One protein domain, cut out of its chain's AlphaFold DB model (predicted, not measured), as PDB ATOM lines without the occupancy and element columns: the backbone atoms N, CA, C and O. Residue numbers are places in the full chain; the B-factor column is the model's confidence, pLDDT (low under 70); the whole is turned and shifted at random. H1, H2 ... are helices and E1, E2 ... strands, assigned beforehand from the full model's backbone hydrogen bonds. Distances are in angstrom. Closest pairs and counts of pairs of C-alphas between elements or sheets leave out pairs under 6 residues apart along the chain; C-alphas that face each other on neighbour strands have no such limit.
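What this domain is: This is residues 112 to 209 of the 354 residues of the protein "S10_plectin domain-containing protein" of Hirundo rustica rustica (UniProt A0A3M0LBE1). What does the model look like? A small wall of three antiparallel strands, E3, E6 and E5 in that order, has H2 slantwise over it, while H1 crosses near H2 about perpendicular in the middle. H4 packs on H1 and H3, and the small hairpin E1 and E2 lies at H2 and the first residue of H1. What is it made of? The printed part has 98 residues with four named helices and six named strands, in the order E1 E2 H1 E3 E4 H2 H3 E5 E6 H4, and its class is mixed. How large is it? It is compact, with a radius of gyration of the C-alphas of 12.8 A and spans of 38 by 28 by 24 A.

How they stand to each other: How does the printed part begin? E1, residues 112 to 114, and E2, residues 117 to 120, form an antiparallel hairpin, with N 112 and O 119 2.8 A apart. What is on the three-stranded sheet? E6, residues 182 to 187, is the inner strand between the antiparallel E3, residues 138 to 141, and E5, residues 174 to 179; N 183 and O 140 are 2.9 A apart, N 177 and O 184 2.8 A. H2, residues 158 to 165, lies over E3 and E6 at a height over the sheet of 9.2 A, slantwise to the strands, at 46 degrees to E3 on the local plane. H1, residues 121 to 134, only grazes the sheet. How do the helices meet? H1 and H2 are close but not clearly touching, about perpendicular at 82 degrees, with closest C-alphas Ile 127 and Val 161 6.8 A apart. H4, residues 189 to 199, touches H1 at a steep tilt of 44 degrees, opposite ways, with closest C-alphas Leu 128 and Leu 195 7.4 A apart. H4 touches H3, residues 170 to 173, where the closest C-alphas, of Leu 173 and Gly 191, are 3.7 A apart. Are the helix backbones complete? In H1, H2 and H4 every O i to N i+4 pair is within hydrogen-bond range; H3 is too short for such a pair.

Where its parts are: Where do the first and last elements lie? E1 begins at C-alpha 112, (-45.112, -6.922, -43.161), and H4 ends at C-alpha 199, (-31.639, -0.011, -39.785). Which elements are longest? H1 is 20.1 A from first to last C-alpha, E6 16.3 A, E5 15.7 A and H4 15.5 A. Where is E4? E4, residues 153 to 157, pairs with no named strand; its closest C-alpha to H1 is Val 156, 6.8 A from that of Arg 123.

The domain as a whole: How far does it reach? The C-alphas of Cys 145 and Asp 204, the two farthest apart, are 38.3 A apart. Is it unbroken? The printed part has no cut, and the link from E3 to E4 is long, with 11 residues. Where is confidence low? The mean pLDDT of the printed part is 77.7, and 21 residues are under 70, among them 112 to 117, 135 to 139 and 166 to 172.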
ATOM      1  N   GLN A 112     -45.651  -6.465 -41.891       67.00
ATOM      2  CA  GLN A 112     -45.112  -6.922 -43.161       67.00
ATOM      3  C   GLN A 112     -45.546  -8.361 -43.412       67.00
ATOM      4  O   GLN A 112     -45.578  -9.187 -42.498       67.00
ATOM      5  N   MET A 113     -45.881  -8.672 -44.662       65.81
ATOM      6  CA  MET A 113     -46.159 -10.044 -45.064       65.81
ATOM      7  C   MET A 113     -44.839 -10.790 -45.284       65.81
ATOM      8  O   MET A 113     -44.011 -10.392 -46.102       65.81
ATOM      9  N   VAL A 114     -44.645 -11.872 -44.532       58.69
ATOM     10  CA  VAL A 114     -43.421 -12.668 -44.462       58.69
ATOM     11  C   VAL A 114     -43.740 -14.144 -44.675       58.69
ATOM     12  O   VAL A 114     -44.244 -14.800 -43.769       58.69
ATOM     13  N   ALA A 115     -43.459 -14.686 -45.868       55.41
ATOM     14  CA  ALA A 115     -43.687 -16.103 -46.201       55.41
ATOM     15  C   ALA A 115     -45.077 -16.619 -45.741       55.41
ATOM     16  O   ALA A 115     -45.188 -17.586 -44.980       55.41
ATOM     17  N   GLY A 116     -46.141 -15.903 -46.131       59.50
ATOM     18  CA  GLY A 116     -47.529 -16.220 -45.762       59.50
ATOM     19  C   GLY A 116     -47.896 -15.964 -44.292       59.50
ATOM     20  O   GLY A 116     -48.943 -16.414 -43.843       59.50
ATOM     21  N   MET A 117     -47.044 -15.280 -43.520       68.50
ATOM     22  CA  MET A 117     -47.314 -14.848 -42.146       68.50
ATOM     23  C   MET A 117     -47.255 -13.324 -42.042       68.50
ATOM     24  O   MET A 117     -46.297 -12.706 -42.492       68.50
ATOM     25  N   LEU A 118     -48.257 -12.716 -41.414       75.38
ATOM     26  CA  LEU A 118     -48.239 -11.295 -41.081       75.38
ATOM     27  C   LEU A 118     -47.387 -11.093 -39.818       75.38
ATOM     28  O   LEU A 118     -47.729 -11.598 -38.750       75.38
ATOM     29  N   MET A 119     -46.251 -10.408 -39.953       79.38
ATOM     30  CA  MET A 119     -45.309 -10.148 -38.862       79.38
ATOM     31  C   MET A 119     -45.258  -8.643 -38.558       79.38
ATOM     32  O   MET A 119     -45.064  -7.855 -39.487       79.38
ATOM     33  N   PRO A 120     -45.387  -8.213 -37.289       86.31
ATOM     34  CA  PRO A 120     -45.183  -6.814 -36.918       86.31
ATOM     35  C   PRO A 120     -43.773  -6.343 -37.290       86.31
ATOM     36  O   PRO A 120     -42.797  -7.053 -37.028       86.31
ATOM     37  N   LEU A 121     -43.648  -5.134 -37.849       84.00
ATOM     38  CA  LEU A 121     -42.343  -4.583 -38.238       84.00
ATOM     39  C   LEU A 121     -41.365  -4.479 -37.059       84.00
ATOM     40  O   LEU A 121     -40.164  -4.632 -37.248       84.00
ATOM     41  N   GLU A 122     -41.868  -4.277 -35.840       86.06
ATOM     42  CA  GLU A 122     -41.060  -4.231 -34.615       86.06
ATOM     43  C   GLU A 122     -40.363  -5.566 -34.326       86.06
ATOM     44  O   GLU A 122     -39.181  -5.585 -33.980       86.06
ATOM     45  N   ARG A 123     -41.059  -6.694 -34.539       85.94
ATOM     46  CA  ARG A 123     -40.478  -8.038 -34.374       85.94
ATOM     47  C   ARG A 123     -39.464  -8.345 -35.465       85.94
ATOM     48  O   ARG A 123     -38.431  -8.944 -35.194       85.94
ATOM     49  N   LEU A 124     -39.730  -7.915 -36.698       85.06
ATOM     50  CA  LEU A 124     -38.760  -8.063 -37.779       85.06
ATOM     51  C   LEU A 124     -37.497  -7.239 -37.501       85.06
ATOM     52  O   LEU A 124     -36.382  -7.730 -37.668       85.06
ATOM     53  N   ARG A 125     -37.670  -5.999 -37.036       86.88
ATOM     54  CA  ARG A 125     -36.568  -5.104 -36.690       86.88
ATOM     55  C   ARG A 125     -35.695  -5.686 -35.578       86.88
ATOM     56  O   ARG A 125     -34.480  -5.687 -35.739       86.88
ATOM     57  N   SER A 126     -36.281  -6.253 -34.522       86.69
ATOM     58  CA  SER A 126     -35.508  -6.869 -33.431       86.69
ATOM     59  C   SER A 126     -34.711  -8.100 -33.881       86.69
ATOM     60  O   SER A 126     -33.564  -8.272 -33.467       86.69
ATOM     61  N   ILE A 127     -35.258  -8.915 -34.791       86.06
ATOM     62  CA  ILE A 127     -34.529 -10.037 -35.409       86.06
ATOM     63  C   ILE A 127     -33.307  -9.525 -36.190       86.06
ATOM     64  O   ILE A 127     -32.209 -10.070 -36.061       86.06
ATOM     65  N   LEU A 128     -33.478  -8.466 -36.987       84.81
ATOM     66  CA  LEU A 128     -32.399  -7.888 -37.796       84.81
ATOM     67  C   LEU A 128     -31.331  -7.194 -36.935       84.81
ATOM     68  O   LEU A 128     -30.141  -7.283 -37.243       84.81
ATOM     69  N   GLU A 129     -31.732  -6.539 -35.847       86.00
ATOM     70  CA  GLU A 129     -30.813  -5.918 -34.887       86.00
ATOM     71  C   GLU A 129     -29.952  -6.962 -34.170       86.00
ATOM     72  O   GLU A 129     -28.739  -6.771 -34.048       86.00
ATOM     73  N   LEU A 130     -30.531  -8.097 -33.760       84.88
ATOM     74  CA  LEU A 130     -29.744  -9.199 -33.204       84.88
ATOM     75  C   LEU A 130     -28.759  -9.782 -34.211       84.88
ATOM     76  O   LEU A 130     -27.592  -9.986 -33.873       84.88
ATOM     77  N   LEU A 131     -29.202  -9.995 -35.451       83.69
ATOM     78  CA  LEU A 131     -28.346 -10.501 -36.522       83.69
ATOM     79  C   LEU A 131     -27.119  -9.597 -36.726       83.69
ATOM     80  O   LEU A 131     -25.999 -10.082 -36.897       83.69
ATOM     81  N   PHE A 132     -27.321  -8.279 -36.670       84.38
ATOM     82  CA  PHE A 132     -26.248  -7.302 -36.813       84.38
ATOM     83  C   PHE A 132     -25.338  -7.228 -35.576       84.38
ATOM     84  O   PHE A 132     -24.118  -7.125 -35.710       84.38
ATOM     85  N   ARG A 133     -25.911  -7.312 -34.368       81.62
ATOM     86  CA  ARG A 133     -25.164  -7.242 -33.104       81.62
ATOM     87  C   ARG A 133     -24.239  -8.440 -32.913       81.62
ATOM     88  O   ARG A 133     -23.099  -8.259 -32.485       81.62
ATOM     89  N   GLU A 134     -24.714  -9.645 -33.208       74.94
ATOM     90  CA  GLU A 134     -23.915 -10.864 -33.046       74.94
ATOM     91  C   GLU A 134     -22.959 -11.073 -34.221       74.94
ATOM     92  O   GLU A 134     -21.843 -11.561 -34.036       74.94
ATOM     93  N   GLY A 135     -23.330 -10.629 -35.425       61.53
ATOM     94  CA  GLY A 135     -22.452 -10.630 -36.594       61.53
ATOM     95  C   GLY A 135     -22.125 -11.999 -37.194       61.53
ATOM     96  O   GLY A 135     -21.670 -12.092 -38.332       61.53
ATOM     97  N   GLY A 136     -22.318 -13.064 -36.435       64.50
ATOM     98  CA  GLY A 136     -22.138 -14.468 -36.779       64.50
ATOM     99  C   GLY A 136     -23.249 -15.280 -36.112       64.50
ATOM    100  O   GLY A 136     -24.126 -14.683 -35.493       64.50
ATOM    101  N   PRO A 137     -23.271 -16.610 -36.286       53.78
ATOM    102  CA  PRO A 137     -24.497 -17.359 -36.490       53.78
ATOM    103  C   PRO A 137     -25.495 -17.244 -35.351       53.78
ATOM    104  O   PRO A 137     -25.391 -17.943 -34.347       53.78
ATOM    105  N   GLY A 138     -26.535 -16.442 -35.599       61.91
ATOM    106  CA  GLY A 138     -27.821 -16.668 -34.965       61.91
ATOM    107  C   GLY A 138     -28.197 -18.122 -35.234       61.91
ATOM    108  O   GLY A 138     -28.079 -18.611 -36.365       61.91
ATOM    109  N   TRP A 139     -28.560 -18.839 -34.180       62.38
ATOM    110  CA  TRP A 139     -28.937 -20.237 -34.273       62.38
ATOM    111  C   TRP A 139     -30.379 -20.363 -33.820       62.38
ATOM    112  O   TRP A 139     -30.686 -20.100 -32.668       62.38
ATOM    113  N   ALA A 140     -31.278 -20.813 -34.688       76.94
ATOM    114  CA  ALA A 140     -32.626 -21.159 -34.245       76.94
ATOM    115  C   ALA A 140     -32.841 -22.658 -34.300       76.94
ATOM    116  O   ALA A 140     -32.496 -23.339 -35.271       76.94
ATOM    117  N   LYS A 141     -33.500 -23.177 -33.267       77.75
ATOM    118  CA  LYS A 141     -34.003 -24.542 -33.293       77.75
ATOM    119  C   LYS A 141     -35.155 -24.633 -34.294       77.75
ATOM    120  O   LYS A 141     -36.151 -23.912 -34.203       77.75
ATOM    121  N   ARG A 142     -35.026 -25.538 -35.263       77.50
ATOM    122  CA  ARG A 142     -36.027 -25.859 -36.281       77.50
ATOM    123  C   ARG A 142     -37.153 -26.663 -35.633       77.50
ATOM    124  O   ARG A 142     -37.249 -27.874 -35.797       77.50
ATOM    125  N   ASP A 143     -38.011 -25.959 -34.911       73.44
ATOM    126  CA  ASP A 143     -39.232 -26.507 -34.328       73.44
ATOM    127  C   ASP A 143     -40.464 -25.958 -35.069       73.44
ATOM    128  O   ASP A 143     -40.441 -24.858 -35.628       73.44
ATOM    129  N   GLY A 144     -41.535 -26.750 -35.146       71.44
ATOM    130  CA  GLY A 144     -42.824 -26.319 -35.710       71.44
ATOM    131  C   GLY A 144     -43.700 -25.556 -34.711       71.44
ATOM    132  O   GLY A 144     -44.661 -24.910 -35.108       71.44
ATOM    133  N   CYS A 145     -43.370 -25.619 -33.417       75.19
ATOM    134  CA  CYS A 145     -44.209 -25.091 -32.349       75.19
ATOM    135  C   CYS A 145     -44.132 -23.553 -32.267       75.19
ATOM    136  O   CYS A 145     -43.052 -23.029 -31.987       75.19
ATOM    137  N   PRO A 146     -45.260 -22.827 -32.390       72.06
ATOM    138  CA  PRO A 146     -45.282 -21.366 -32.279       72.06
ATOM    139  C   PRO A 146     -45.022 -20.857 -30.851       72.06
ATOM    140  O   PRO A 146     -44.639 -19.711 -30.675       72.06
ATOM    141  N   ARG A 147     -45.182 -21.706 -29.823       70.94
ATOM    142  CA  ARG A 147     -44.981 -21.342 -28.405       70.94
ATOM    143  C   ARG A 147     -43.516 -21.312 -27.956       70.94
ATOM    144  O   ARG A 147     -43.226 -20.823 -26.871       70.94
ATOM    145  N   ARG A 148     -42.586 -21.871 -28.740       76.94
ATOM    146  CA  ARG A 148     -41.160 -21.888 -28.378       76.94
ATOM    147  C   ARG A 148     -40.512 -20.574 -28.811       76.94
ATOM    148  O   ARG A 148     -40.365 -20.332 -30.010       76.94
ATOM    149  N   ALA A 149     -40.140 -19.755 -27.831       80.06
ATOM    150  CA  ALA A 149     -39.400 -18.517 -28.043       80.06
ATOM    151  C   ALA A 149     -37.901 -18.781 -28.244       80.06
ATOM    152  O   ALA A 149     -37.365 -19.805 -27.802       80.06
ATOM    153  N   HIS A 150     -37.239 -17.845 -28.916       77.19
ATOM    154  CA  HIS A 150     -35.793 -17.872 -29.083       77.19
ATOM    155  C   HIS A 150     -35.108 -17.401 -27.787       77.19
ATOM    156  O   HIS A 150     -35.529 -16.385 -27.237       77.19
ATOM    157  N   PRO A 151     -34.036 -18.054 -27.294       79.94
ATOM    158  CA  PRO A 151     -33.394 -17.668 -26.029       79.94
ATOM    159  C   PRO A 151     -32.849 -16.229 -26.029       79.94
ATOM    160  O   PRO A 151     -32.849 -15.575 -24.995       79.94
ATOM    161  N   GLN A 152     -32.418 -15.725 -27.189       79.81
ATOM    162  CA  GLN A 152     -31.924 -14.349 -27.353       79.81
ATOM    163  C   GLN A 152     -33.032 -13.315 -27.669       79.81
ATOM    164  O   GLN A 152     -32.782 -12.121 -27.547       79.81
ATOM    165  N   LEU A 153     -34.242 -13.746 -28.069       79.88
ATOM    166  CA  LEU A 153     -35.387 -12.860 -28.356       79.88
ATOM    167  C   LEU A 153     -36.572 -13.225 -27.455       79.88
ATOM    168  O   LEU A 153     -37.422 -14.031 -27.857       79.88
ATOM    169  N   PRO A 154     -36.681 -12.634 -26.253       74.38
ATOM    170  CA  PRO A 154     -37.879 -12.803 -25.443       74.38
ATOM    171  C   PRO A 154     -39.090 -12.230 -26.198       74.38
ATOM    172  O   PRO A 154     -39.095 -11.072 -26.602       74.38
ATOM    173  N   GLY A 155     -40.113 -13.060 -26.423       79.31
ATOM    174  CA  GLY A 155     -41.365 -12.658 -27.079       79.31
ATOM    175  C   GLY A 155     -41.444 -12.877 -28.596       79.31
ATOM    176  O   GLY A 155     -42.521 -12.686 -29.158       79.31
ATOM    177  N   VAL A 156     -40.368 -13.326 -29.257       83.62
ATOM    178  CA  VAL A 156     -40.394 -13.712 -30.683       83.62
ATOM    179  C   VAL A 156     -40.347 -15.233 -30.806       83.62
ATOM    180  O   VAL A 156     -39.477 -15.900 -30.236       83.62
ATOM    181  N   ALA A 157     -41.287 -15.801 -31.559       84.38
ATOM    182  CA  ALA A 157     -41.358 -17.245 -31.756       84.38
ATOM    183  C   ALA A 157     -40.261 -17.739 -32.717       84.38
ATOM    184  O   ALA A 157     -39.976 -17.108 -33.732       84.38
ATOM    185  N   ASN A 158     -39.720 -18.940 -32.498       85.88
ATOM    186  CA  ASN A 158     -38.731 -19.537 -33.413       85.88
ATOM    187  C   ASN A 158     -39.262 -19.690 -34.850       85.88
ATOM    188  O   ASN A 158     -38.504 -19.629 -35.820       85.88
ATOM    189  N   VAL A 159     -40.578 -19.881 -34.997       83.56
ATOM    190  CA  VAL A 159     -41.250 -19.945 -36.301       83.56
ATOM    191  C   VAL A 159     -41.212 -18.590 -37.008       83.56
ATOM    192  O   VAL A 159     -40.966 -18.567 -38.212       83.56
ATOM    193  N   GLU A 160     -41.404 -17.491 -36.272       85.44
ATOM    194  CA  GLU A 160     -41.284 -16.127 -36.793       85.44
ATOM    195  C   GLU A 160     -39.861 -15.878 -37.277       85.44
ATOM    196  O   GLU A 160     -39.683 -15.543 -38.441       85.44
ATOM    197  N   VAL A 161     -38.846 -16.167 -36.457       85.12
ATOM    198  CA  VAL A 161     -37.432 -16.013 -36.849       85.12
ATOM    199  C   VAL A 161     -37.123 -16.805 -38.124       85.12
ATOM    200  O   VAL A 161     -36.582 -16.270 -39.090       85.12
ATOM    201  N   ARG A 162     -37.534 -18.076 -38.190       84.19
ATOM    202  CA  ARG A 162     -37.301 -18.915 -39.375       84.19
ATOM    203  C   ARG A 162     -38.003 -18.376 -40.623       84.19
ATOM    204  O   ARG A 162     -37.418 -18.421 -41.703       84.19
ATOM    205  N   ARG A 163     -39.250 -17.912 -40.497       83.19
ATOM    206  CA  ARG A 163     -39.995 -17.338 -41.628       83.19
ATOM    207  C   ARG A 163     -39.436 -15.979 -42.036       83.19
ATOM    208  O   ARG A 163     -39.378 -15.721 -43.234       83.19
ATOM    209  N   ALA A 164     -38.964 -15.176 -41.080       82.06
ATOM    210  CA  ALA A 164     -38.277 -13.915 -41.335       82.06
ATOM    211  C   ALA A 164     -37.110 -14.137 -42.289       82.06
ATOM    212  O   ALA A 164     -37.078 -13.514 -43.338       82.06
ATOM    213  N   HIS A 165     -36.240 -15.111 -42.014       76.31
ATOM    214  CA  HIS A 165     -35.111 -15.442 -42.893       76.31
ATOM    215  C   HIS A 165     -35.498 -16.025 -44.265       76.31
ATOM    216  O   HIS A 165     -34.680 -15.989 -45.180       76.31
ATOM    217  N   GLY A 166     -36.729 -16.515 -44.432       69.00
ATOM    218  CA  GLY A 166     -37.276 -16.962 -45.718       69.00
ATOM    219  C   GLY A 166     -37.816 -15.833 -46.605       69.00
ATOM    220  O   GLY A 166     -38.332 -16.109 -47.688       69.00
ATOM    221  N   LEU A 167     -37.733 -14.572 -46.167       65.62
ATOM    222  CA  LEU A 167     -38.113 -13.418 -46.979       65.62
ATOM    223  C   LEU A 167     -37.230 -13.285 -48.222       65.62
ATOM    224  O   LEU A 167     -36.009 -13.391 -48.141       65.62
ATOM    225  N   ALA A 168     -37.852 -12.943 -49.350       50.31
ATOM    226  CA  ALA A 168     -37.221 -12.790 -50.664       50.31
ATOM    227  C   ALA A 168     -35.936 -11.921 -50.731       50.31
ATOM    228  O   ALA A 168     -35.095 -12.216 -51.581       50.31
ATOM    229  N   PRO A 169     -35.698 -10.903 -49.871       58.69
ATOM    230  CA  PRO A 169     -34.425 -10.180 -49.852       58.69
ATOM    231  C   PRO A 169     -33.300 -10.962 -49.156       58.69
ATOM    232  O   PRO A 169     -32.136 -10.823 -49.516       58.69
ATOM    233  N   LEU A 170     -33.610 -11.799 -48.164       56.97
ATOM    234  CA  LEU A 170     -32.607 -12.382 -47.274       56.97
ATOM    235  C   LEU A 170     -31.726 -13.511 -47.847       56.97
ATOM    236  O   LEU A 170     -30.601 -13.603 -47.362       56.97
ATOM    237  N   PRO A 171     -32.079 -14.306 -48.883       59.53
ATOM    238  CA  PRO A 171     -31.171 -15.347 -49.383       59.53
ATOM    239  C   PRO A 171     -29.915 -14.801 -50.087       59.53
ATOM    240  O   PRO A 171     -28.907 -15.499 -50.154       59.53
ATOM    241  N   ARG A 172     -29.928 -13.551 -50.581       64.69
ATOM    242  CA  ARG A 172     -28.711 -12.875 -51.087       64.69
ATOM    243  C   ARG A 172     -27.918 -12.161 -49.981       64.69
ATOM    244  O   ARG A 172     -26.745 -11.849 -50.171       64.69
ATOM    245  N   LEU A 173     -28.549 -11.903 -48.834       72.69
ATOM    246  CA  LEU A 173     -27.969 -11.179 -47.695       72.69
ATOM    247  C   LEU A 173     -27.426 -12.119 -46.606       72.69
ATOM    248  O   LEU A 173     -26.535 -11.744 -45.847       72.69
ATOM    249  N   VAL A 174     -27.975 -13.325 -46.490       78.94
ATOM    250  CA  VAL A 174     -27.691 -14.265 -45.406       78.94
ATOM    251  C   VAL A 174     -27.508 -15.658 -45.994       78.94
ATOM    252  O   VAL A 174     -28.400 -16.207 -46.639       78.94
ATOM    253  N   ARG A 175     -26.350 -16.263 -45.734       81.38
ATOM    254  CA  ARG A 175     -26.072 -17.659 -46.063       81.38
ATOM    255  C   ARG A 175     -26.631 -18.547 -44.959       81.38
ATOM    256  O   ARG A 175     -26.133 -18.550 -43.837       81.38
ATOM    257  N   GLN A 176     -27.652 -19.328 -45.283       85.19
ATOM    258  CA  GLN A 176     -28.244 -20.294 -44.363       85.19
ATOM    259  C   GLN A 176     -27.536 -21.649 -44.471       85.19
ATOM    260  O   GLN A 176     -27.247 -22.133 -45.563       85.19
ATOM    261  N   THR A 177     -27.271 -22.291 -43.337       85.81
ATOM    262  CA  THR A 177     -26.835 -23.690 -43.264       85.81
ATOM    263  C   THR A 177     -27.725 -24.413 -42.265       85.81
ATOM    264  O   THR A 177     -27.815 -24.027 -41.103       85.81
ATOM    265  N   ALA A 178     -28.431 -25.444 -42.721       87.56
ATOM    266  CA  ALA A 178     -29.233 -26.290 -41.850       87.56
ATOM    267  C   ALA A 178     -28.396 -27.508 -41.465       87.56
ATOM    268  O   ALA A 178     -28.012 -28.285 -42.335       87.56
ATOM    269  N   ALA A 179     -28.123 -27.674 -40.174       85.44
ATOM    270  CA  ALA A 179     -27.490 -28.879 -39.664       85.44
ATOM    271  C   ALA A 179     -28.335 -29.423 -38.515       85.44
ATOM    272  O   ALA A 179     -28.689 -28.697 -37.582       85.44
ATOM    273  N   TRP A 180     -28.666 -30.711 -38.590       86.19
ATOM    274  CA  TRP A 180     -29.556 -31.365 -37.632       86.19
ATOM    275  C   TRP A 180     -30.909 -30.635 -37.549       86.19
ATOM    276  O   TRP A 180     -31.556 -30.354 -38.559       86.19
ATOM    277  N   ARG A 181     -31.337 -30.291 -36.333       85.25
ATOM    278  CA  ARG A 181     -32.525 -29.480 -36.050       85.25
ATOM    279  C   ARG A 181     -32.180 -28.018 -35.761       85.25
ATOM    280  O   ARG A 181     -32.981 -27.338 -35.131       85.25
ATOM    281  N   HIS A 182     -31.023 -27.529 -36.198       83.81
ATOM    282  CA  HIS A 182     -30.584 -26.152 -35.978       83.81
ATOM    283  C   HIS A 182     -30.326 -25.448 -37.314       83.81
ATOM    284  O   HIS A 182     -29.756 -26.013 -38.250       83.81
ATOM    285  N   LEU A 183     -30.809 -24.214 -37.413       85.50
ATOM    286  CA  LEU A 183     -30.552 -23.326 -38.538       85.50
ATOM    287  C   LEU A 183     -29.467 -22.347 -38.127       85.50
ATOM    288  O   LEU A 183     -29.663 -21.609 -37.169       85.50
ATOM    289  N   TYR A 184     -28.360 -22.362 -38.858       86.44
ATOM    290  CA  TYR A 184     -27.252 -21.431 -38.707       86.44
ATOM    291  C   TYR A 184     -27.317 -20.390 -39.822       86.44
ATOM    292  O   TYR A 184     -27.537 -20.739 -40.988       86.44
ATOM    293  N   TRP A 185     -27.102 -19.122 -39.478       85.81
ATOM    294  CA  TRP A 185     -27.140 -18.012 -40.429       85.81
ATOM    295  C   TRP A 185     -25.835 -17.231 -40.443       85.81
ATOM    296  O   TRP A 185     -25.456 -16.630 -39.451       85.81
ATOM    297  N   TYR A 186     -25.171 -17.167 -41.586       84.25
ATOM    298  CA  TYR A 186     -23.975 -16.350 -41.763       84.25
ATOM    299  C   TYR A 186     -24.333 -15.095 -42.552       84.25
ATOM    300  O   TYR A 186     -24.893 -15.182 -43.645       84.25
ATOM    301  N   LEU A 187     -24.023 -13.927 -42.002       85.75
ATOM    302  CA  LEU A 187     -24.250 -12.656 -42.680       85.75
ATOM    303  C   LEU A 187     -23.190 -12.462 -43.776       85.75
ATOM    304  O   LEU A 187     -22.000 -12.614 -43.507       85.75
ATOM    305  N   THR A 188     -23.608 -12.160 -45.008       85.75
ATOM    306  CA  THR A 188     -22.678 -11.849 -46.112       85.75
ATOM    307  C   THR A 188     -22.295 -10.369 -46.095       85.75
ATOM    308  O   THR A 188     -23.006  -9.553 -45.507       85.75
ATOM    309  N   ASP A 189     -21.219  -9.980 -46.784       85.25
ATOM    310  CA  ASP A 189     -20.805  -8.568 -46.871       85.25
ATOM    311  C   ASP A 189     -21.895  -7.674 -47.501       85.25
ATOM    312  O   ASP A 189     -22.163  -6.563 -47.036       85.25
ATOM    313  N   ALA A 190     -22.615  -8.193 -48.505       85.69
ATOM    314  CA  ALA A 190     -23.795  -7.538 -49.077       85.69
ATOM    315  C   ALA A 190     -24.954  -7.437 -48.063       85.69
ATOM    316  O   ALA A 190     -25.653  -6.422 -48.009       85.69
ATOM    317  N   GLY A 191     -25.111  -8.468 -47.226       85.62
ATOM    318  CA  GLY A 191     -25.960  -8.497 -46.034       85.62
ATOM    319  C   GLY A 191     -25.732  -7.321 -45.102       85.62
ATOM    320  O   GLY A 191     -26.663  -6.570 -44.801       85.62
ATOM    321  N   VAL A 192     -24.479  -7.130 -44.693       85.19
ATOM    322  CA  VAL A 192     -24.061  -6.028 -43.814       85.19
ATOM    323  C   VAL A 192     -24.426  -4.674 -44.429       85.19
ATOM    324  O   VAL A 192     -25.014  -3.826 -43.753       85.19
ATOM    325  N   ALA A 193     -24.139  -4.471 -45.717       85.31
ATOM    326  CA  ALA A 193     -24.446  -3.219 -46.410       85.31
ATOM    327  C   ALA A 193     -25.959  -2.937 -46.486       85.31
ATOM    328  O   ALA A 193     -26.388  -1.793 -46.316       85.31
ATOM    329  N   HIS A 194     -26.779  -3.969 -46.707       85.62
ATOM    330  CA  HIS A 194     -28.233  -3.820 -46.724       85.62
ATOM    331  C   HIS A 194     -28.800  -3.499 -45.337       85.62
ATOM    332  O   HIS A 194     -29.616  -2.586 -45.208       85.62
ATOM    333  N   LEU A 195     -28.341  -4.196 -44.292       85.69
ATOM    334  CA  LEU A 195     -28.780  -3.942 -42.917       85.69
ATOM    335  C   LEU A 195     -28.453  -2.518 -42.466       85.69
ATOM    336  O   LEU A 195     -29.285  -1.886 -41.821       85.69
ATOM    337  N   ARG A 196     -27.298  -1.973 -42.868       86.12
ATOM    338  CA  ARG A 196     -26.929  -0.573 -42.597       86.12
ATOM    339  C   ARG A 196     -27.934   0.416 -43.184       86.12
ATOM    340  O   ARG A 196     -28.343   1.347 -42.495       86.12
ATOM    341  N   ARG A 197     -28.381   0.187 -44.425       85.88
ATOM    342  CA  ARG A 197     -29.402   1.019 -45.088       85.88
ATOM    343  C   ARG A 197     -30.775   0.873 -44.430       85.88
ATOM    344  O   ARG A 197     -31.467   1.868 -44.250       85.88
ATOM    345  N   TYR A 198     -31.152  -0.353 -44.061       84.19
ATOM    346  CA  TYR A 198     -32.466  -0.654 -43.489       84.19
ATOM    347  C   TYR A 198     -32.619  -0.140 -42.051       84.19
ATOM    348  O   TYR A 198     -33.590   0.541 -41.732       84.19
ATOM    349  N   LEU A 199     -31.637  -0.420 -41.192       86.69
ATOM    350  CA  LEU A 199     -31.639  -0.011 -39.785       86.69
ATOM    351  C   LEU A 199     -31.131   1.429 -39.575       86.69
ATOM    352  O   LEU A 199     -31.245   1.953 -38.469       86.69
ATOM    353  N   ARG A 200     -30.607   2.080 -40.626       86.94
ATOM    354  CA  ARG A 200     -30.027   3.438 -40.606       86.94
ATOM    355  C   ARG A 200     -28.850   3.588 -39.628       86.94
ATOM    356  O   ARG A 200     -28.776   4.568 -38.891       86.94
ATOM    357  N   LEU A 201     -27.931   2.620 -39.619       85.25
ATOM    358  CA  LEU A 201     -26.704   2.684 -38.810       85.25
ATOM    359  C   LEU A 201     -25.553   3.358 -39.582       85.25
ATOM    360  O   LEU A 201     -25.460   3.171 -40.800       85.25
ATOM    361  N   PRO A 202     -24.642   4.079 -38.897       78.88
ATOM    362  CA  PRO A 202     -23.447   4.636 -39.526       78.88
ATOM    363  C   PRO A 202     -22.508   3.525 -40.051       78.88
ATOM    364  O   PRO A 202     -22.491   2.413 -39.509       78.88
ATOM    365  N   PRO A 203     -21.717   3.800 -41.108       68.62
ATOM    366  CA  PRO A 203     -20.882   2.801 -41.787       68.62
ATOM    367  C   PRO A 203     -19.723   2.253 -40.935       68.62
ATOM    368  O   PRO A 203     -19.138   1.232 -41.306       68.62
ATOM    369  N   ASP A 204     -19.426   2.867 -39.790       72.31
ATOM    370  CA  ASP A 204     -18.344   2.458 -38.885       72.31
ATOM    371  C   ASP A 204     -18.712   1.256 -38.010       72.31
ATOM    372  O   ASP A 204     -17.838   0.548 -37.506       72.31
ATOM    373  N   VAL A 205     -20.010   0.974 -37.839       72.50
ATOM    374  CA  VAL A 205     -20.441  -0.148 -37.003       72.50
ATOM    375  C   VAL A 205     -20.274  -1.437 -37.796       72.50
ATOM    376  O   VAL A 205     -20.990  -1.726 -38.760       72.50
ATOM    377  N   VAL A 206     -19.262  -2.204 -37.413       74.38
ATOM    378  CA  VAL A 206     -18.970  -3.530 -37.952       74.38
ATOM    379  C   VAL A 206     -19.544  -4.577 -36.992       74.38
ATOM    380  O   VAL A 206     -19.388  -4.415 -35.776       74.38
ATOM    381  N   PRO A 207     -20.210  -5.636 -37.493       74.81
ATOM    382  CA  PRO A 207     -20.702  -6.727 -36.655       74.81
ATOM    383  C   PRO A 207     -19.586  -7.346 -35.799       74.81
ATOM    384  O   PRO A 207     -18.437  -7.419 -36.236       74.81
ATOM    385  N   ARG A 208     -19.921  -7.846 -34.600       68.62
ATOM    386  CA  ARG A 208     -18.938  -8.410 -33.649       68.62
ATOM    387  C   ARG A 208     -18.063  -9.520 -34.237       68.62
ATOM    388  O   ARG A 208     -16.902  -9.625 -33.869       68.62
ATOM    389  N   SER A 209     -18.584 -10.312 -35.169       66.75
ATOM    390  CA  SER A 209     -17.824 -11.357 -35.872       66.75
ATOM    391  C   SER A 209     -16.713 -10.820 -36.781       66.75
ATOM    392  O   SER A 209     -15.691 -11.478 -36.957       66.75
TER     393      SER A 209